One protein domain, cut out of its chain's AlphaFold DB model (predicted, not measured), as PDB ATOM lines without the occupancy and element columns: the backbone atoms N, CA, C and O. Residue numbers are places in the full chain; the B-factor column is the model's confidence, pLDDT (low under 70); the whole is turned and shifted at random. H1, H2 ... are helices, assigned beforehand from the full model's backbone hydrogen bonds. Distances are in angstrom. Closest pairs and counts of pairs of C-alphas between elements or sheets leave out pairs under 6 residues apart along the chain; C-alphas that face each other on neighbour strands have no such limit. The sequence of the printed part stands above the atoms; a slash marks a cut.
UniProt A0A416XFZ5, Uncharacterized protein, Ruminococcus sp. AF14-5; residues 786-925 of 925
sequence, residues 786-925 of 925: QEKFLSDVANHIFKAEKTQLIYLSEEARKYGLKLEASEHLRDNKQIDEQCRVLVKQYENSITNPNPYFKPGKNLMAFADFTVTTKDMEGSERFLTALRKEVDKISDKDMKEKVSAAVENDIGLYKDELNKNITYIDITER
ATOM      1  N   GLN A 786     190.775 146.036 141.798       69.88
ATOM      2  CA  GLN A 786     190.324 144.830 141.091       69.88
ATOM      3  C   GLN A 786     188.904 144.419 141.527       69.88
ATOM      4  O   GLN A 786     188.015 144.286 140.682       69.88
ATOM      5  N   GLU A 787     188.656 144.287 142.839       67.94
ATOM      6  CA  GLU A 787     187.322 143.974 143.386       67.94
ATOM      7  C   GLU A 787     186.303 145.055 143.003       67.94
ATOM      8  O   GLU A 787     185.199 144.745 142.541       67.94
ATOM      9  N   LYS A 788     186.687 146.337 143.100       72.25
ATOM     10  CA  LYS A 788     185.837 147.465 142.692       72.25
ATOM     11  C   LYS A 788     185.517 147.434 141.199       72.25
ATOM     12  O   LYS A 788     184.356 147.619 140.845       72.25
ATOM     13  N   PHE A 789     186.494 147.174 140.326       74.75
ATOM     14  CA  PHE A 789     186.296 147.080 138.875       74.75
ATOM     15  C   PHE A 789     185.351 145.934 138.496       74.75
ATOM     16  O   PHE A 789     184.393 146.151 137.749       74.75
ATOM     17  N   LEU A 790     185.573 144.735 139.041       72.75
ATOM     18  CA  LEU A 790     184.715 143.577 138.782       72.75
ATOM     19  C   LEU A 790     183.301 143.774 139.335       72.75
ATOM     20  O   LEU A 790     182.329 143.410 138.671       72.75
ATOM     21  N   SER A 791     183.165 144.420 140.491       70.69
ATOM     22  CA  SER A 791     181.868 144.819 141.047       70.69
ATOM     23  C   SER A 791     181.181 145.865 140.161       70.69
ATOM     24  O   SER A 791     179.988 145.762 139.877       70.69
ATOM     25  N   ASP A 792     181.916 146.838 139.620       72.12
ATOM     26  CA  ASP A 792     181.397 147.808 138.651       72.12
ATOM     27  C   ASP A 792     180.886 147.116 137.369       72.12
ATOM     28  O   ASP A 792     179.815 147.464 136.855       72.12
ATOM     29  N   VAL A 793     181.627 146.127 136.855       73.56
ATOM     30  CA  VAL A 793     181.240 145.271 135.717       73.56
ATOM     31  C   VAL A 793     179.999 144.437 136.057       73.56
ATOM     32  O   VAL A 793     179.031 144.457 135.295       73.56
ATOM     33  N   ALA A 794     179.960 143.786 137.224       68.88
ATOM     34  CA  ALA A 794     178.807 143.022 137.700       68.88
ATOM     35  C   ALA A 794     177.541 143.892 137.756       68.88
ATOM     36  O   ALA A 794     176.502 143.502 137.230       68.88
ATOM     37  N   ASN A 795     177.646 145.110 138.295       66.69
ATOM     38  CA  ASN A 795     176.556 146.089 138.334       66.69
ATOM     39  C   ASN A 795     176.096 146.555 136.940       66.69
ATOM     40  O   ASN A 795     174.929 146.892 136.755       66.69
ATOM     41  N   HIS A 796     176.972 146.549 135.932       67.00
ATOM     42  CA  HIS A 796     176.575 146.830 134.548       67.00
ATOM     43  C   HIS A 796     175.830 145.648 133.900       67.00
ATOM     44  O   HIS A 796     174.910 145.845 133.105       67.00
ATOM     45  N   ILE A 797     176.209 144.421 134.269       65.25
ATOM     46  CA  ILE A 797     175.733 143.164 133.674       65.25
ATOM     47  C   ILE A 797     174.495 142.595 134.382       65.25
ATOM     48  O   ILE A 797     173.722 141.869 133.762       65.25
ATOM     49  N   PHE A 798     174.224 142.949 135.641       52.53
ATOM     50  CA  PHE A 798     173.117 142.357 136.409       52.53
ATOM     51  C   PHE A 798     171.709 142.647 135.850       52.53
ATOM     52  O   PHE A 798     170.746 141.992 136.242       52.53
ATOM     53  N   LYS A 799     171.584 143.561 134.876       52.47
ATOM     54  CA  LYS A 799     170.355 143.809 134.091       52.47
ATOM     55  C   LYS A 799     170.225 142.905 132.851       52.47
ATOM     56  O   LYS A 799     169.360 143.146 132.007       52.47
ATOM     57  N   ALA A 800     171.088 141.896 132.715       52.22
ATOM     58  CA  ALA A 800     171.192 140.998 131.566       52.22
ATOM     59  C   ALA A 800     171.057 139.504 131.955       52.22
ATOM     60  O   ALA A 800     170.440 139.141 132.954       52.22
ATOM     61  N   GLU A 801     171.527 138.601 131.089       65.06
ATOM     62  CA  GLU A 801     171.239 137.162 131.169       65.06
ATOM     63  C   GLU A 801     172.052 136.440 132.252       65.06
ATOM     64  O   GLU A 801     173.263 136.627 132.345       65.06
ATOM     65  N   LYS A 802     171.419 135.500 132.976       68.50
ATOM     66  CA  LYS A 802     172.059 134.668 134.021       68.50
ATOM     67  C   LYS A 802     173.375 134.005 133.578       68.50
ATOM     68  O   LYS A 802     174.283 133.862 134.385       68.50
ATOM     69  N   THR A 803     173.502 133.650 132.297       71.62
ATOM     70  CA  THR A 803     174.739 133.135 131.687       71.62
ATOM     71  C   THR A 803     175.942 134.058 131.906       71.62
ATOM     72  O   THR A 803     177.028 133.577 132.201       71.62
ATOM     73  N   GLN A 804     175.754 135.375 131.783       76.00
ATOM     74  CA  GLN A 804     176.828 136.372 131.864       76.00
ATOM     75  C   GLN A 804     177.380 136.463 133.293       76.00
ATOM     76  O   GLN A 804     178.587 136.552 133.482       76.00
ATOM     77  N   LEU A 805     176.507 136.330 134.296       73.19
ATOM     78  CA  LEU A 805     176.891 136.267 135.707       73.19
ATOM     79  C   LEU A 805     177.757 135.034 136.006       73.19
ATOM     80  O   LEU A 805     178.835 135.179 136.567       73.19
ATOM     81  N   ILE A 806     177.344 133.844 135.553       75.88
ATOM     82  CA  ILE A 806     178.124 132.598 135.718       75.88
ATOM     83  C   ILE A 806     179.512 132.722 135.075       75.88
ATOM     84  O   ILE A 806     180.488 132.172 135.569       75.88
ATOM     85  N   TYR A 807     179.612 133.428 133.946       80.06
ATOM     86  CA  TYR A 807     180.879 133.580 133.233       80.06
ATOM     87  C   TYR A 807     181.798 134.550 133.992       80.06
ATOM     88  O   TYR A 807     182.976 134.259 134.154       80.06
ATOM     89  N   LEU A 808     181.254 135.644 134.537       78.94
ATOM     90  CA  LEU A 808     181.989 136.585 135.385       78.94
ATOM     91  C   LEU A 808     182.457 135.950 136.710       78.94
ATOM     92  O   LEU A 808     183.591 136.188 137.115       78.94
ATOM     93  N   SER A 809     181.638 135.112 137.359       76.00
ATOM     94  CA  SER A 809     182.026 134.445 138.615       76.00
ATOM     95  C   SER A 809     182.985 133.263 138.418       76.00
ATOM     96  O   SER A 809     183.737 132.920 139.325       76.00
ATOM     97  N   GLU A 810     183.018 132.635 137.240       78.25
ATOM     98  CA  GLU A 810     184.060 131.655 136.903       78.25
ATOM     99  C   GLU A 810     185.427 132.302 136.654       78.25
ATOM    100  O   GLU A 810     186.439 131.716 137.029       78.25
ATOM    101  N   GLU A 811     185.467 133.498 136.066       77.44
ATOM    102  CA  GLU A 811     186.722 134.212 135.809       77.44
ATOM    103  C   GLU A 811     187.253 134.916 137.069       77.44
ATOM    104  O   GLU A 811     188.405 134.708 137.437       77.44
ATOM    105  N   ALA A 812     186.414 135.650 137.812       75.75
ATOM    106  CA  ALA A 812     186.828 136.336 139.045       75.75
ATOM    107  C   ALA A 812     187.432 135.387 140.097       75.75
ATOM    108  O   ALA A 812     188.410 135.723 140.767       75.75
ATOM    109  N   ARG A 813     186.892 134.163 140.199       72.56
ATOM    110  CA  ARG A 813     187.397 133.132 141.115       72.56
ATOM    111  C   ARG A 813     188.778 132.589 140.739       72.56
ATOM    112  O   ARG A 813     189.385 131.971 141.602       72.56
ATOM    113  N   LYS A 814     189.320 132.846 139.542       73.50
ATOM    114  CA  LYS A 814     190.737 132.548 139.235       73.50
ATOM    115  C   LYS A 814     191.704 133.447 140.012       73.50
ATOM    116  O   LYS A 814     192.817 133.031 140.300       73.50
ATOM    117  N   TYR A 815     191.259 134.655 140.364       66.81
ATOM    118  CA  TYR A 815     192.050 135.680 141.049       66.81
ATOM    119  C   TYR A 815     191.743 135.769 142.557       66.81
ATOM    120  O   TYR A 815     192.294 136.614 143.251       66.81
ATOM    121  N   GLY A 816     190.837 134.927 143.076       61.50
ATOM    122  CA  GLY A 816     190.421 134.939 144.488       61.50
ATOM    123  C   GLY A 816     189.533 136.122 144.915       61.50
ATOM    124  O   GLY A 816     189.269 136.272 146.105       61.50
ATOM    125  N   LEU A 817     189.064 136.943 143.969       63.22
ATOM    126  CA  LEU A 817     188.383 138.221 144.223       63.22
ATOM    127  C   LEU A 817     186.899 138.052 144.598       63.22
ATOM    128  O   LEU A 817     186.194 137.226 144.009       63.22
ATOM    129  N   LYS A 818     186.399 138.874 145.532       62.09
ATOM    130  CA  LYS A 818     184.973 138.930 145.906       62.09
ATOM    131  C   LYS A 818     184.193 139.841 144.939       62.09
ATOM    132  O   LYS A 818     184.741 140.796 144.390       62.09
ATOM    133  N   LEU A 819     182.907 139.545 144.709       62.56
ATOM    134  CA  LEU A 819     182.065 140.238 143.717       62.56
ATOM    135  C   LEU A 819     180.841 140.922 144.347       62.56
ATOM    136  O   LEU A 819     179.837 140.278 144.649       62.56
ATOM    137  N   GLU A 820     180.866 142.250 144.461       57.97
ATOM    138  CA  GLU A 820     179.755 143.028 145.024       57.97
ATOM    139  C   GLU A 820     178.693 143.372 143.959       57.97
ATOM    140  O   GLU A 820     178.736 144.407 143.277       57.97
ATOM    141  N   ALA A 821     177.677 142.519 143.823       52.19
ATOM    142  CA  ALA A 821     176.514 142.816 142.988       52.19
ATOM    143  C   ALA A 821     175.502 143.697 143.729       52.19
ATOM    144  O   ALA A 821     174.676 143.219 144.508       52.19
ATOM    145  N   SER A 822     175.506 145.000 143.452       46.62
ATOM    146  CA  SER A 822     174.705 145.926 144.248       46.62
ATOM    147  C   SER A 822     173.201 145.837 143.981       46.62
ATOM    148  O   SER A 822     172.457 146.086 144.914       46.62
ATOM    149  N   GLU A 823     172.689 145.550 142.776       50.66
ATOM    150  CA  GLU A 823     171.273 145.864 142.464       50.66
ATOM    151  C   GLU A 823     170.213 144.786 142.769       50.66
ATOM    152  O   GLU A 823     169.044 145.150 142.912       50.66
ATOM    153  N   HIS A 824     170.556 143.493 142.861       52.03
ATOM    154  CA  HIS A 824     169.545 142.424 142.697       52.03
ATOM    155  C   HIS A 824     169.561 141.251 143.696       52.03
ATOM    156  O   HIS A 824     168.763 140.325 143.530       52.03
ATOM    157  N   LEU A 825     170.395 141.294 144.743       60.62
ATOM    158  CA  LEU A 825     170.345 140.360 145.887       60.62
ATOM    159  C   LEU A 825     170.441 141.095 147.246       60.62
ATOM    160  O   LEU A 825     170.965 140.560 148.217       60.62
ATOM    161  N   ARG A 826     169.921 142.335 147.329       52.91
ATOM    162  CA  ARG A 826     170.020 143.196 148.534       52.91
ATOM    163  C   ARG A 826     169.197 142.698 149.722       52.91
ATOM    164  O   ARG A 826     169.577 142.909 150.872       52.91
ATOM    165  N   ASP A 827     168.030 142.121 149.453       61.78
ATOM    166  CA  ASP A 827     167.035 141.797 150.475       61.78
ATOM    167  C   ASP A 827     166.716 140.294 150.529       61.78
ATOM    168  O   ASP A 827     166.914 139.550 149.565       61.78
ATOM    169  N   ASN A 828     166.210 139.835 151.679       67.44
ATOM    170  CA  ASN A 828     165.898 138.417 151.886       67.44
ATOM    171  C   ASN A 828     164.843 137.898 150.898       67.44
ATOM    172  O   ASN A 828     164.908 136.741 150.510       67.44
ATOM    173  N   LYS A 829     163.912 138.736 150.429       74.00
ATOM    174  CA  LYS A 829     162.858 138.328 149.493       74.00
ATOM    175  C   LYS A 829     163.424 138.075 148.088       74.00
ATOM    176  O   LYS A 829     162.952 137.166 147.409       74.00
ATOM    177  N   GLN A 830     164.441 138.829 147.665       70.88
ATOM    178  CA  GLN A 830     165.206 138.582 146.433       70.88
ATOM    179  C   GLN A 830     166.020 137.284 146.527       70.88
ATOM    180  O   GLN A 830     165.998 136.478 145.592       70.88
ATOM    181  N   ILE A 831     166.682 137.061 147.669       75.50
ATOM    182  CA  ILE A 831     167.429 135.832 147.971       75.50
ATOM    183  C   ILE A 831     166.489 134.616 147.958       75.50
ATOM    184  O   ILE A 831     166.718 133.691 147.179       75.50
ATOM    185  N   ASP A 832     165.395 134.647 148.725       78.19
ATOM    186  CA  ASP A 832     164.378 133.588 148.791       78.19
ATOM    187  C   ASP A 832     163.786 133.274 147.404       78.19
ATOM    188  O   ASP A 832     163.469 132.126 147.103       78.19
ATOM    189  N   GLU A 833     163.625 134.278 146.531       81.69
ATOM    190  CA  GLU A 833     163.116 134.073 145.169       81.69
ATOM    191  C   GLU A 833     164.129 133.344 144.275       81.69
ATOM    192  O   GLU A 833     163.757 132.384 143.596       81.69
ATOM    193  N   GLN A 834     165.414 133.727 144.294       80.88
ATOM    194  CA  GLN A 834     166.430 132.965 143.555       80.88
ATOM    195  C   GLN A 834     166.639 131.572 144.158       80.88
ATOM    196  O   GLN A 834     166.802 130.622 143.394       80.88
ATOM    197  N   CYS A 835     166.541 131.416 145.482       85.62
ATOM    198  CA  CYS A 835     166.564 130.114 146.146       85.62
ATOM    199  C   CYS A 835     165.392 129.233 145.682       85.62
ATOM    200  O   CYS A 835     165.625 128.112 145.244       85.62
ATOM    201  N   ARG A 836     164.149 129.740 145.640       85.81
ATOM    202  CA  ARG A 836     162.986 128.990 145.112       85.81
ATOM    203  C   ARG A 836     163.113 128.636 143.633       85.81
ATOM    204  O   ARG A 836     162.676 127.560 143.223       85.81
ATOM    205  N   VAL A 837     163.726 129.500 142.825       85.56
ATOM    206  CA  VAL A 837     164.049 129.188 141.424       85.56
ATOM    207  C   VAL A 837     165.150 128.122 141.326       85.56
ATOM    208  O   VAL A 837     165.068 127.261 140.453       85.56
ATOM    209  N   LEU A 838     166.147 128.144 142.212       86.75
ATOM    210  CA  LEU A 838     167.265 127.199 142.233       86.75
ATOM    211  C   LEU A 838     166.852 125.811 142.757       86.75
ATOM    212  O   LEU A 838     167.210 124.812 142.143       86.75
ATOM    213  N   VAL A 839     166.017 125.724 143.798       89.50
ATOM    214  CA  VAL A 839     165.425 124.451 144.262       89.50
ATOM    215  C   VAL A 839     164.657 123.774 143.128       89.50
ATOM    216  O   VAL A 839     164.937 122.622 142.799       89.50
ATOM    217  N   LYS A 840     163.802 124.524 142.421       87.19
ATOM    218  CA  LYS A 840     163.110 124.024 141.222       87.19
ATOM    219  C   LYS A 840     164.063 123.584 140.115       87.19
ATOM    220  O   LYS A 840     163.719 122.706 139.328       87.19
ATOM    221  N   GLN A 841     165.255 124.164 140.017       85.50
ATOM    222  CA  GLN A 841     166.274 123.729 139.060       85.50
ATOM    223  C   GLN A 841     166.911 122.389 139.459       85.50
ATOM    224  O   GLN A 841     167.149 121.571 138.571       85.50
ATOM    225  N   TYR A 842     167.099 122.120 140.755       88.62
ATOM    226  CA  TYR A 842     167.485 120.792 141.248       88.62
ATOM    227  C   TYR A 842     166.367 119.756 141.023       88.62
ATOM    228  O   TYR A 842     166.632 118.737 140.385       88.62
ATOM    229  N   GLU A 843     165.117 120.041 141.416       86.38
ATOM    230  CA  GLU A 843     163.946 119.166 141.173       86.38
ATOM    231  C   GLU A 843     163.813 118.778 139.686       86.38
ATOM    232  O   GLU A 843     163.661 117.603 139.337       86.38
ATOM    233  N   ASN A 844     163.931 119.757 138.780       84.81
ATOM    234  CA  ASN A 844     163.893 119.512 137.335       84.81
ATOM    235  C   ASN A 844     165.101 118.698 136.840       84.81
ATOM    236  O   ASN A 844     164.937 117.877 135.944       84.81
ATOM    237  N   SER A 845     166.298 118.879 137.412       83.19
ATOM    238  CA  SER A 845     167.487 118.103 137.018       83.19
ATOM    239  C   SER A 845     167.427 116.628 137.438       83.19
ATOM    240  O   SER A 845     167.985 115.779 136.748       83.19
ATOM    241  N   ILE A 846     166.717 116.322 138.530       84.38
ATOM    242  CA  ILE A 846     166.504 114.957 139.037       84.38
ATOM    243  C   ILE A 846     165.378 114.261 138.260       84.38
ATOM    244  O   ILE A 846     165.504 113.092 137.903       84.38
ATOM    245  N   THR A 847     164.287 114.976 137.964       81.81
ATOM    246  CA  THR A 847     163.132 114.425 137.227       81.81
ATOM    247  C   THR A 847     163.353 114.332 135.715       81.81
ATOM    248  O   THR A 847     162.860 113.398 135.090       81.81
ATOM    249  N   ASN A 848     164.095 115.271 135.119       77.19
ATOM    250  CA  ASN A 848     164.424 115.306 133.692       77.19
ATOM    251  C   ASN A 848     165.919 115.639 133.491       77.19
ATOM    252  O   ASN A 848     166.265 116.802 133.248       77.19
ATOM    253  N   PRO A 849     166.821 114.639 133.575       68.50
ATOM    254  CA  PRO A 849     168.266 114.850 133.490       68.50
ATOM    255  C   PRO A 849     168.713 115.526 132.184       68.50
ATOM    256  O   PRO A 849     168.782 114.908 131.121       68.50
ATOM    257  N   ASN A 850     169.056 116.814 132.267       62.31
ATOM    258  CA  ASN A 850     169.547 117.607 131.142       62.31
ATOM    259  C   ASN A 850     171.072 117.802 131.255       62.31
ATOM    260  O   ASN A 850     171.516 118.618 132.067       62.31
ATOM    261  N   PRO A 851     171.900 117.133 130.426       55.03
ATOM    262  CA  PRO A 851     173.361 117.184 130.555       55.03
ATOM    263  C   PRO A 851     173.966 118.575 130.289       55.03
ATOM    264  O   PRO A 851     175.113 118.829 130.659       55.03
ATOM    265  N   TYR A 852     173.209 119.499 129.685       54.50
ATOM    266  CA  TYR A 852     173.639 120.870 129.390       54.50
ATOM    267  C   TYR A 852     173.284 121.880 130.493       54.50
ATOM    268  O   TYR A 852     173.503 123.088 130.315       54.50
ATOM    269  N   PHE A 853     172.711 121.418 131.608       63.50
ATOM    270  CA  PHE A 853     172.220 122.257 132.693       63.50
ATOM    271  C   PHE A 853     172.664 121.710 134.060       63.50
ATOM    272  O   PHE A 853     172.232 120.644 134.482       63.50
ATOM    273  N   LYS A 854     173.537 122.453 134.752       73.81
ATOM    274  CA  LYS A 854     174.102 122.077 136.057       73.81
ATOM    275  C   LYS A 854     173.689 123.102 137.123       73.81
ATOM    276  O   LYS A 854     174.259 124.195 137.111       73.81
ATOM    277  N   PRO A 855     172.737 122.786 138.024       78.12
ATOM    278  CA  PRO A 855     172.280 123.710 139.065       78.12
ATOM    279  C   PRO A 855     173.412 124.274 139.939       78.12
ATOM    280  O   PRO A 855     173.417 125.477 140.188       78.12
ATOM    281  N   GLY A 856     174.430 123.472 140.282       81.75
ATOM    282  CA  GLY A 856     175.602 123.918 141.047       81.75
ATOM    283  C   GLY A 856     176.337 125.132 140.472       81.75
ATOM    284  O   GLY A 856     176.760 125.997 141.228       81.75
ATOM    285  N   LYS A 857     176.401 125.297 139.140       79.12
ATOM    286  CA  LYS A 857     176.998 126.509 138.540       79.12
ATOM    287  C   LYS A 857     176.167 127.770 138.792       79.12
ATOM    288  O   LYS A 857     176.727 128.858 138.889       79.12
ATOM    289  N   ASN A 858     174.849 127.629 138.934       78.19
ATOM    290  CA  ASN A 858     173.978 128.727 139.346       78.19
ATOM    291  C   ASN A 858     174.101 128.977 140.858       78.19
ATOM    292  O   ASN A 858     174.094 130.131 141.266       78.19
ATOM    293  N   LEU A 859     174.235 127.918 141.671       85.06
ATOM    294  CA  LEU A 859     174.466 128.008 143.119       85.06
ATOM    295  C   LEU A 859     175.739 128.802 143.422       85.06
ATOM    296  O   LEU A 859     175.662 129.799 144.132       85.06
ATOM    297  N   MET A 860     176.870 128.402 142.830       80.62
ATOM    298  CA  MET A 860     178.168 129.071 142.971       80.62
ATOM    299  C   MET A 860     178.064 130.549 142.581       80.62
ATOM    300  O   MET A 860     178.320 131.418 143.405       80.62
ATOM    301  N   ALA A 861     177.570 130.842 141.371       76.12
ATOM    302  CA  ALA A 861     177.431 132.217 140.900       76.12
ATOM    303  C   ALA A 861     176.524 133.074 141.802       76.12
ATOM    304  O   ALA A 861     176.870 134.213 142.103       76.12
ATOM    305  N   PHE A 862     175.377 132.560 142.263       78.25
ATOM    306  CA  PHE A 862     174.527 133.326 143.179       78.25
ATOM    307  C   PHE A 862     175.169 133.519 144.554       78.25
ATOM    308  O   PHE A 862     175.038 134.609 145.099       78.25
ATOM    309  N   ALA A 863     175.894 132.532 145.086       75.81
ATOM    310  CA  ALA A 863     176.645 132.690 146.327       75.81
ATOM    311  C   ALA A 863     177.728 133.781 146.193       75.81
ATOM    312  O   ALA A 863     177.760 134.701 147.011       75.81
ATOM    313  N   ASP A 864     178.521 133.760 145.116       72.81
ATOM    314  CA  ASP A 864     179.583 134.746 144.855       72.81
ATOM    315  C   ASP A 864     179.057 136.190 144.785       72.81
ATOM    316  O   ASP A 864     179.691 137.107 145.301       72.81
ATOM    317  N   PHE A 865     177.869 136.395 144.204       68.44
ATOM    318  CA  PHE A 865     177.230 137.712 144.071       68.44
ATOM    319  C   PHE A 865     176.361 138.141 145.272       68.44
ATOM    320  O   PHE A 865     175.682 139.164 145.189       68.44
ATOM    321  N   THR A 866     176.337 137.396 146.385       64.69
ATOM    322  CA  THR A 866     175.542 137.767 147.588       64.69
ATOM    323  C   THR A 866     176.322 138.542 148.647       64.69
ATOM    324  O   THR A 866     175.774 138.881 149.697       64.69
ATOM    325  N   VAL A 867     177.591 138.860 148.380       52.97
ATOM    326  CA  VAL A 867     178.444 139.581 149.325       52.97
ATOM    327  C   VAL A 867     178.056 141.059 149.389       52.97
ATOM    328  O   VAL A 867     178.238 141.827 148.447       52.97
ATOM    329  N   THR A 868     177.555 141.455 150.555       40.94
ATOM    330  CA  THR A 868     177.612 142.828 151.060       40.94
ATOM    331  C   THR A 868     178.149 142.765 152.482       40.94
ATOM    332  O   THR A 868     177.797 141.844 153.223       40.94
ATOM    333  N   THR A 869     178.950 143.759 152.866       33.22
ATOM    334  CA  THR A 869     179.695 143.834 154.136       33.22
ATOM    335  C   THR A 869     180.900 142.878 154.210       33.22
ATOM    336  O   THR A 869     181.052 141.966 153.395       33.22
ATOM    337  N   LYS A 870     181.820 143.150 155.149       42.22
ATOM    338  CA  LYS A 870     183.088 142.418 155.283       42.22
ATOM    339  C   LYS A 870     182.850 140.996 155.814       42.22
ATOM    340  O   LYS A 870     182.140 140.808 156.794       42.22
ATOM    341  N   ASP A 871     183.545 140.046 155.194       35.41
ATOM    342  CA  ASP A 871     183.614 138.614 155.524       35.41
ATOM    343  C   ASP A 871     182.327 137.782 155.338       35.41
ATOM    344  O   ASP A 871     181.398 138.176 154.638       35.41
ATOM    345  N   MET A 872     182.379 136.515 155.762       47.66
ATOM    346  CA  MET A 872     181.758 135.365 155.073       47.66
ATOM    347  C   MET A 872     180.220 135.251 155.142       47.66
ATOM    348  O   MET A 872     179.659 134.260 154.670       47.66
ATOM    349  N   GLU A 873     179.508 136.229 155.702       57.09
ATOM    350  CA  GLU A 873     178.067 136.097 155.966       57.09
ATOM    351  C   GLU A 873     177.190 136.097 154.707       57.09
ATOM    352  O   GLU A 873     176.151 135.439 154.699       57.09
ATOM    353  N   GLY A 874     177.576 136.804 153.637       64.38
ATOM    354  CA  GLY A 874     176.740 136.960 152.435       64.38
ATOM    355  C   GLY A 874     176.387 135.630 151.757       64.38
ATOM    356  O   GLY A 874     175.208 135.299 151.594       64.38
ATOM    357  N   SER A 875     177.408 134.831 151.438       70.94
ATOM    358  CA  SER A 875     177.229 133.524 150.803       70.94
ATOM    359  C   SER A 875     176.606 132.505 151.760       70.94
ATOM    360  O   SER A 875     175.659 131.825 151.369       70.94
ATOM    361  N   GLU A 876     177.015 132.436 153.033       75.69
ATOM    362  CA  GLU A 876     176.371 131.543 154.014       75.69
ATOM    363  C   GLU A 876     174.896 131.891 154.268       75.69
ATOM    364  O   GLU A 876     174.074 130.993 154.465       75.69
ATOM    365  N   ARG A 877     174.510 133.170 154.189       75.62
ATOM    366  CA  ARG A 877     173.109 133.615 154.234       75.62
ATOM    367  C   ARG A 877     172.325 133.123 153.016       75.62
ATOM    368  O   ARG A 877     171.204 132.643 153.194       75.62
ATOM    369  N   PHE A 878     172.907 133.162 151.815       82.38
ATOM    370  CA  PHE A 878     172.308 132.562 150.616       82.38
ATOM    371  C   PHE A 878     172.190 131.033 150.730       82.38
ATOM    372  O   PHE A 878     171.114 130.488 150.494       82.38
ATOM    373  N   LEU A 879     173.239 130.334 151.174       86.12
ATOM    374  CA  LEU A 879     173.208 128.878 151.378       86.12
ATOM    375  C   LEU A 879     172.199 128.462 152.461       86.12
ATOM    376  O   LEU A 879     171.493 127.464 152.318       86.12
ATOM    377  N   THR A 880     172.072 129.253 153.525       85.56
ATOM    378  CA  THR A 880     171.076 129.052 154.588       85.56
ATOM    379  C   THR A 880     169.650 129.291 154.089       85.56
ATOM    380  O   THR A 880     168.740 128.552 154.472       85.56
ATOM    381  N   ALA A 881     169.425 130.283 153.224       85.12
ATOM    382  CA  ALA A 881     168.135 130.481 152.563       85.12
ATOM    383  C   ALA A 881     167.817 129.335 151.584       85.12
ATOM    384  O   ALA A 881     166.698 128.827 151.581       85.12
ATOM    385  N   LEU A 882     168.810 128.852 150.830       89.50
ATOM    386  CA  LEU A 882     168.654 127.720 149.918       89.50
ATOM    387  C   LEU A 882     168.227 126.448 150.663       89.50
ATOM    388  O   LEU A 882     167.230 125.835 150.284       89.50
ATOM    389  N   ARG A 883     168.901 126.110 151.772       92.19
ATOM    390  CA  ARG A 883     168.511 125.007 152.674       92.19
ATOM    391  C   ARG A 883     167.065 125.153 153.161       92.19
ATOM    392  O   ARG A 883     166.283 124.215 153.038       92.19
ATOM    393  N   LYS A 884     166.673 126.351 153.613       91.00
ATOM    394  CA  LYS A 884     165.293 126.657 154.047       91.00
ATOM    395  C   LYS A 884     164.246 126.529 152.939       91.00
ATOM    396  O   LYS A 884     163.080 126.319 153.259       91.00
ATOM    397  N   GLU A 885     164.609 126.674 151.665       91.50
ATOM    398  CA  GLU A 885     163.697 126.441 150.536       91.50
ATOM    399  C   GLU A 885     163.647 124.958 150.125       91.50
ATOM    400  O   GLU A 885     162.559 124.457 149.841       91.50
ATOM    401  N   VAL A 886     164.767 124.220 150.189       91.56
ATOM    402  CA  VAL A 886     164.774 122.742 150.075       91.56
ATOM    403  C   VAL A 886     163.899 122.117 151.164       91.56
ATOM    404  O   VAL A 886     163.174 121.152 150.919       91.56
ATOM    405  N   ASP A 887     163.898 122.704 152.364       89.94
ATOM    406  CA  ASP A 887     163.101 122.217 153.486       89.94
ATOM    407  C   ASP A 887     161.585 122.202 153.226       89.94
ATOM    408  O   ASP A 887     160.879 121.400 153.847       89.94
ATOM    409  N   LYS A 888     161.094 123.031 152.293       91.06
ATOM    410  CA  LYS A 888     159.668 123.175 151.946       91.06
ATOM    411  C   LYS A 888     159.178 122.175 150.894       91.06
ATOM    412  O   LYS A 888     157.983 122.171 150.595       91.06
ATOM    413  N   ILE A 889     160.055 121.341 150.328       91.31
ATOM    414  CA  ILE A 889     159.651 120.266 149.412       91.31
ATOM    415  C   ILE A 889     158.788 119.262 150.193       91.31
ATOM    416  O   ILE A 889     159.221 118.705 151.202       91.31
ATOM    417  N   SER A 890     157.553 119.051 149.737       86.88
ATOM    418  CA  SER A 890     156.560 118.206 150.416       86.88
ATOM    419  C   SER A 890     156.712 116.710 150.127       86.88
ATOM    420  O   SER A 890     156.284 115.888 150.937       86.88
ATOM    421  N   ASP A 891     157.313 116.348 148.994       91.56
ATOM    422  CA  ASP A 891     157.672 114.967 148.672       91.56
ATOM    423  C   ASP A 891     158.986 114.593 149.373       91.56
ATOM    424  O   ASP A 891     160.014 115.247 149.186       91.56
ATOM    425  N   LYS A 892     158.957 113.536 150.192       89.50
ATOM    426  CA  LYS A 892     160.108 113.128 151.006       89.50
ATOM    427  C   LYS A 892     161.276 112.597 150.162       89.50
ATOM    428  O   LYS A 892     162.421 112.907 150.474       89.50
ATOM    429  N   ASP A 893     160.999 111.818 149.118       89.44
ATOM    430  CA  ASP A 893     162.020 111.215 148.252       89.44
ATOM    431  C   ASP A 893     162.676 112.282 147.361       89.44
ATOM    432  O   ASP A 893     163.903 112.325 147.234       89.44
ATOM    433  N   MET A 894     161.876 113.216 146.834       90.75
ATOM    434  CA  MET A 894     162.398 114.378 146.115       90.75
ATOM    435  C   MET A 894     163.223 115.284 147.036       90.75
ATOM    436  O   MET A 894     164.316 115.701 146.654       90.75
ATOM    437  N   LYS A 895     162.748 115.554 148.260       93.00
ATOM    438  CA  LYS A 895     163.471 116.368 149.249       93.00
ATOM    439  C   LYS A 895     164.835 115.773 149.588       93.00
ATOM    440  O   LYS A 895     165.823 116.502 149.596       93.00
ATOM    441  N   GLU A 896     164.905 114.467 149.831       91.12
ATOM    442  CA  GLU A 896     166.150 113.769 150.168       91.12
ATOM    443  C   GLU A 896     167.163 113.838 149.007       91.12
ATOM    444  O   GLU A 896     168.322 114.205 149.213       91.12
ATOM    445  N   LYS A 897     166.708 113.622 147.764       90.44
ATOM    446  CA  LYS A 897     167.545 113.721 146.552       90.44
ATOM    447  C   LYS A 897     168.009 115.148 146.251       90.44
ATOM    448  O   LYS A 897     169.178 115.348 145.923       90.44
ATOM    449  N   VAL A 898     167.128 116.143 146.380       90.06
ATOM    450  CA  VAL A 898     167.486 117.562 146.207       90.06
ATOM    451  C   VAL A 898     168.466 118.004 147.294       90.06
ATOM    452  O   VAL A 898     169.461 118.646 146.973       90.06
ATOM    453  N   SER A 899     168.241 117.626 148.555       90.88
ATOM    454  CA  SER A 899     169.139 117.975 149.661       90.88
ATOM    455  C   SER A 899     170.537 117.383 149.471       90.88
ATOM    456  O   SER A 899     171.520 118.089 149.681       90.88
ATOM    457  N   ALA A 900     170.645 116.126 149.026       89.81
ATOM    458  CA  ALA A 900     171.935 115.503 148.735       89.81
ATOM    459  C   ALA A 900     172.685 116.211 147.588       89.81
ATOM    460  O   ALA A 900     173.888 116.445 147.689       89.81
ATOM    461  N   ALA A 901     171.978 116.600 146.521       88.31
ATOM    462  CA  ALA A 901     172.568 117.340 145.403       88.31
ATOM    463  C   ALA A 901     173.013 118.762 145.801       88.31
ATOM    464  O   ALA A 901     174.087 119.207 145.396       88.31
ATOM    465  N   VAL A 902     172.218 119.459 146.620       90.56
ATOM    466  CA  VAL A 902     172.536 120.807 147.118       90.56
ATOM    467  C   VAL A 902     173.742 120.785 148.058       90.56
ATOM    468  O   VAL A 902     174.665 121.567 147.851       90.56
ATOM    469  N   GLU A 903     173.797 119.885 149.045       91.50
ATOM    470  CA  GLU A 903     174.946 119.821 149.964       91.50
ATOM    471  C   GLU A 903     176.241 119.374 149.262       91.50
ATOM    472  O   GLU A 903     177.315 119.875 149.595       91.50
ATOM    473  N   ASN A 904     176.159 118.512 148.239       90.38
ATOM    474  CA  ASN A 904     177.306 118.182 147.386       90.38
ATOM    475  C   ASN A 904     177.862 119.424 146.668       90.38
ATOM    476  O   ASN A 904     179.062 119.692 146.721       90.38
ATOM    477  N   ASP A 905     176.993 120.202 146.018       87.94
ATOM    478  CA  ASP A 905     177.410 121.399 145.281       87.94
ATOM    479  C   ASP A 905     177.871 122.532 146.226       87.94
ATOM    480  O   ASP A 905     178.739 123.322 145.855       87.94
ATOM    481  N   ILE A 906     177.374 122.569 147.471       87.81
ATOM    482  CA  ILE A 906     177.903 123.422 148.552       87.81
ATOM    483  C   ILE A 906     179.304 122.975 148.990       87.81
ATOM    484  O   ILE A 906     180.169 123.825 149.202       87.81
ATOM    485  N   GLY A 907     179.549 121.668 149.112       83.00
ATOM    486  CA  GLY A 907     180.881 121.128 149.395       83.00
ATOM    487  C   GLY A 907     181.891 121.557 148.330       83.00
ATOM    488  O   GLY A 907     182.902 122.178 148.651       83.00
ATOM    489  N   LEU A 908     181.550 121.347 147.053       83.12
ATOM    490  CA  LEU A 908     182.365 121.784 145.915       83.12
ATOM    491  C   LEU A 908     182.621 123.300 145.917       83.12
ATOM    492  O   LEU A 908     183.739 123.726 145.635       83.12
ATOM    493  N   TYR A 909     181.622 124.115 146.271       81.44
ATOM    494  CA  TYR A 909     181.788 125.566 146.391       81.44
ATOM    495  C   TYR A 909     182.819 125.956 147.463       81.44
ATOM    496  O   TYR A 909     183.700 126.780 147.211       81.44
ATOM    497  N   LYS A 910     182.759 125.327 148.643       78.31
ATOM    498  CA  LYS A 910     183.714 125.571 149.735       78.31
ATOM    499  C   LYS A 910     185.119 125.065 149.404       78.31
ATOM    500  O   LYS A 910     186.096 125.749 149.699       78.31
ATOM    501  N   ASP A 911     185.226 123.926 148.725       77.62
ATOM    502  CA  ASP A 911     186.501 123.394 148.236       77.62
ATOM    503  C   ASP A 911     187.131 124.260 147.136       77.62
ATOM    504  O   ASP A 911     188.350 124.236 146.968       77.62
ATOM    505  N   GLU A 912     186.342 124.994 146.347       69.88
ATOM    506  CA  GLU A 912     186.855 125.975 145.381       69.88
ATOM    507  C   GLU A 912     187.312 127.269 146.075       69.88
ATOM    508  O   GLU A 912     188.410 127.738 145.785       69.88
ATOM    509  N   LEU A 913     186.561 127.785 147.059       67.44
ATOM    510  CA  LEU A 913     186.989 128.931 147.880       67.44
ATOM    511  C   LEU A 913     188.316 128.660 148.615       67.44
ATOM    512  O   LEU A 913     189.239 129.473 148.553       67.44
ATOM    513  N   ASN A 914     188.436 127.502 149.269       64.94
ATOM    514  CA  ASN A 914     189.609 127.157 150.078       64.94
ATOM    515  C   ASN A 914     190.909 127.044 149.261       64.94
ATOM    516  O   ASN A 914     191.980 127.312 149.796       64.94
ATOM    517  N   LYS A 915     190.843 126.683 147.971       63.72
ATOM    518  CA  LYS A 915     192.031 126.571 147.097       63.72
ATOM    519  C   LYS A 915     192.672 127.923 146.781       63.72
ATOM    520  O   LYS A 915     193.880 127.975 146.566       63.72
ATOM    521  N   ASN A 916     191.880 128.993 146.765       51.19
ATOM    522  CA  ASN A 916     192.351 130.333 146.413       51.19
ATOM    523  C   ASN A 916     193.089 131.019 147.568       51.19
ATOM    524  O   ASN A 916     194.058 131.737 147.335       51.19
ATOM    525  N   ILE A 917     192.675 130.752 148.813       47.72
ATOM    526  CA  ILE A 917     193.330 131.283 150.021       47.72
ATOM    527  C   ILE A 917     194.810 130.868 150.044       47.72
ATOM    528  O   ILE A 917     195.687 131.699 150.269       47.72
ATOM    529  N   THR A 918     195.098 129.608 149.700       35.09
ATOM    530  CA  THR A 918     196.456 129.045 149.644       35.09
ATOM    531  C   THR A 918     197.358 129.678 148.580       35.09
ATOM    532  O   THR A 918     198.563 129.463 148.621       35.09
ATOM    533  N   TYR A 919     196.812 130.420 147.609       33.09
ATOM    534  CA  TYR A 919     197.610 131.061 146.557       33.09
ATOM    535  C   TYR A 919     198.072 132.469 146.954       33.09
ATOM    536  O   TYR A 919     199.185 132.863 146.621       33.09
ATOM    537  N   ILE A 920     197.251 133.198 147.719       37.88
ATOM    538  CA  ILE A 920     197.580 134.535 148.242       37.88
ATOM    539  C   ILE A 920     198.747 134.446 149.242       37.88
ATOM    540  O   ILE A 920     199.697 135.223 149.152       37.88
ATOM    541  N   ASP A 921     198.718 133.435 150.116       29.84
ATOM    542  CA  ASP A 921     199.702 133.165 151.184       29.84
ATOM    543  C   ASP A 921     201.090 132.713 150.660       29.84
ATOM    544  O   ASP A 921     202.050 132.576 151.415       29.84
ATOM    545  N   ILE A 922     201.222 132.484 149.345       35.56
ATOM    546  CA  ILE A 922     202.492 132.146 148.676       35.56
ATOM    547  C   ILE A 922     203.193 133.402 148.123       35.56
ATOM    548  O   ILE A 922     204.390 133.357 147.848       35.56
ATOM    549  N   THR A 923     202.488 134.534 148.011       32.50
ATOM    550  CA  THR A 923     203.022 135.792 147.446       32.50
ATOM    551  C   THR A 923     203.731 136.710 148.456       32.50
ATOM    552  O   THR A 923     204.268 137.737 148.052       32.50
ATOM    553  N   GLU A 924     203.788 136.342 149.743       32.12
ATOM    554  CA  GLU A 924     204.644 136.986 150.763       32.12
ATOM    555  C   GLU A 924     205.925 136.164 151.058       32.12
ATOM    556  O   GLU A 924     206.365 136.034 152.205       32.12
ATOM    557  N   ARG A 925     206.533 135.585 150.011       26.17
ATOM    558  CA  ARG A 925     207.834 134.884 150.027       26.17
ATOM    559  C   ARG A 925     208.648 135.124 148.752       26.17
ATOM    560  O   ARG A 925     209.810 134.656 148.748       26.17
TER     561      ARG A 925
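AT A GLANCE: This is residues 786 to 925 of the 925 residues of an uncharacterized protein of Ruminococcus sp. AF14-5 (UniProt A0A416XFZ5). The short helix H4 sits in the middle, with H2, H3, H5 and the long H6 packed round it, while H1 packs on H2 alone and lies farthest out. H6 runs along the longest dimension, H5 folds back beside it, and H3 crosses both steeply. The 140 printed residues hold six named helices, H1 to H6 in order, and no named strand; the class is all helix, the packing part aligned, part crossed. The whole is compact, with a radius of gyration of the C-alphas of 15.5 A, and elongated, spanning 52 by 33 by 28 A.

HOW THE PARTS SIT: Start at H1, residues 786 to 797, which forms a helical hairpin with H2, residues 802 to 812; their closest C-alphas, of Ile 797 and Gln 804, are 7.1 A apart, at a shallow tilt of 9 degrees. H2 touches the hub H4, residues 855 to 864, at a steep tilt of 62 degrees, the closest C-alphas being those of Ile 806 and Ala 861, 5.2 A apart. H3, residues 828 to 847, is apart from H2 but touches H4 with residues 838 to 845 alone, opposite ways at a shallow tilt of 19 degrees; the closest C-alphas, of Gln 841 and Pro 855, are 6.0 A apart. H5, residues 873 to 886, touches H3 at a steep tilt of 52 degrees, with the C-alphas of Cys 835 and Leu 882 closest at 4.9 A. H6, residues 892 to 920, forms a helical hairpin with H5 at a shallow tilt of 15 degrees, closest at the C-alphas of Val 886 and Ser 899, 6.5 A. Every O i to N i+4 pair is within hydrogen-bond range in H1, H2, H3, H4 and H5; in H6 19 of 25 are.

IN THESE COORDINATES: Find C-alpha 786 at (190.324, 144.830, 141.091), where H1 begins its 16.5 A; H2 measures 15.7 A. Go on to C-alpha 828 at (165.898, 138.417, 151.886), where H3 begins its 28.3 A. H4 measures 14.4 A and H5 19.7 A. H6 runs 43.2 A to C-alpha 920 at (197.580, 134.535, 148.242).

THE WHOLE: The two C-alphas farthest apart are those of Asp 891 and Arg 925, 54.0 A. The printed part has no cut and ends at the chain's last residue. The link from H2 to H3, residues 813 to 827, is long. Look at the B-factor column: the mean pLDDT of the printed part is 71.7, and 54 residues are under 70, among them 815 to 828 and 912 to 925.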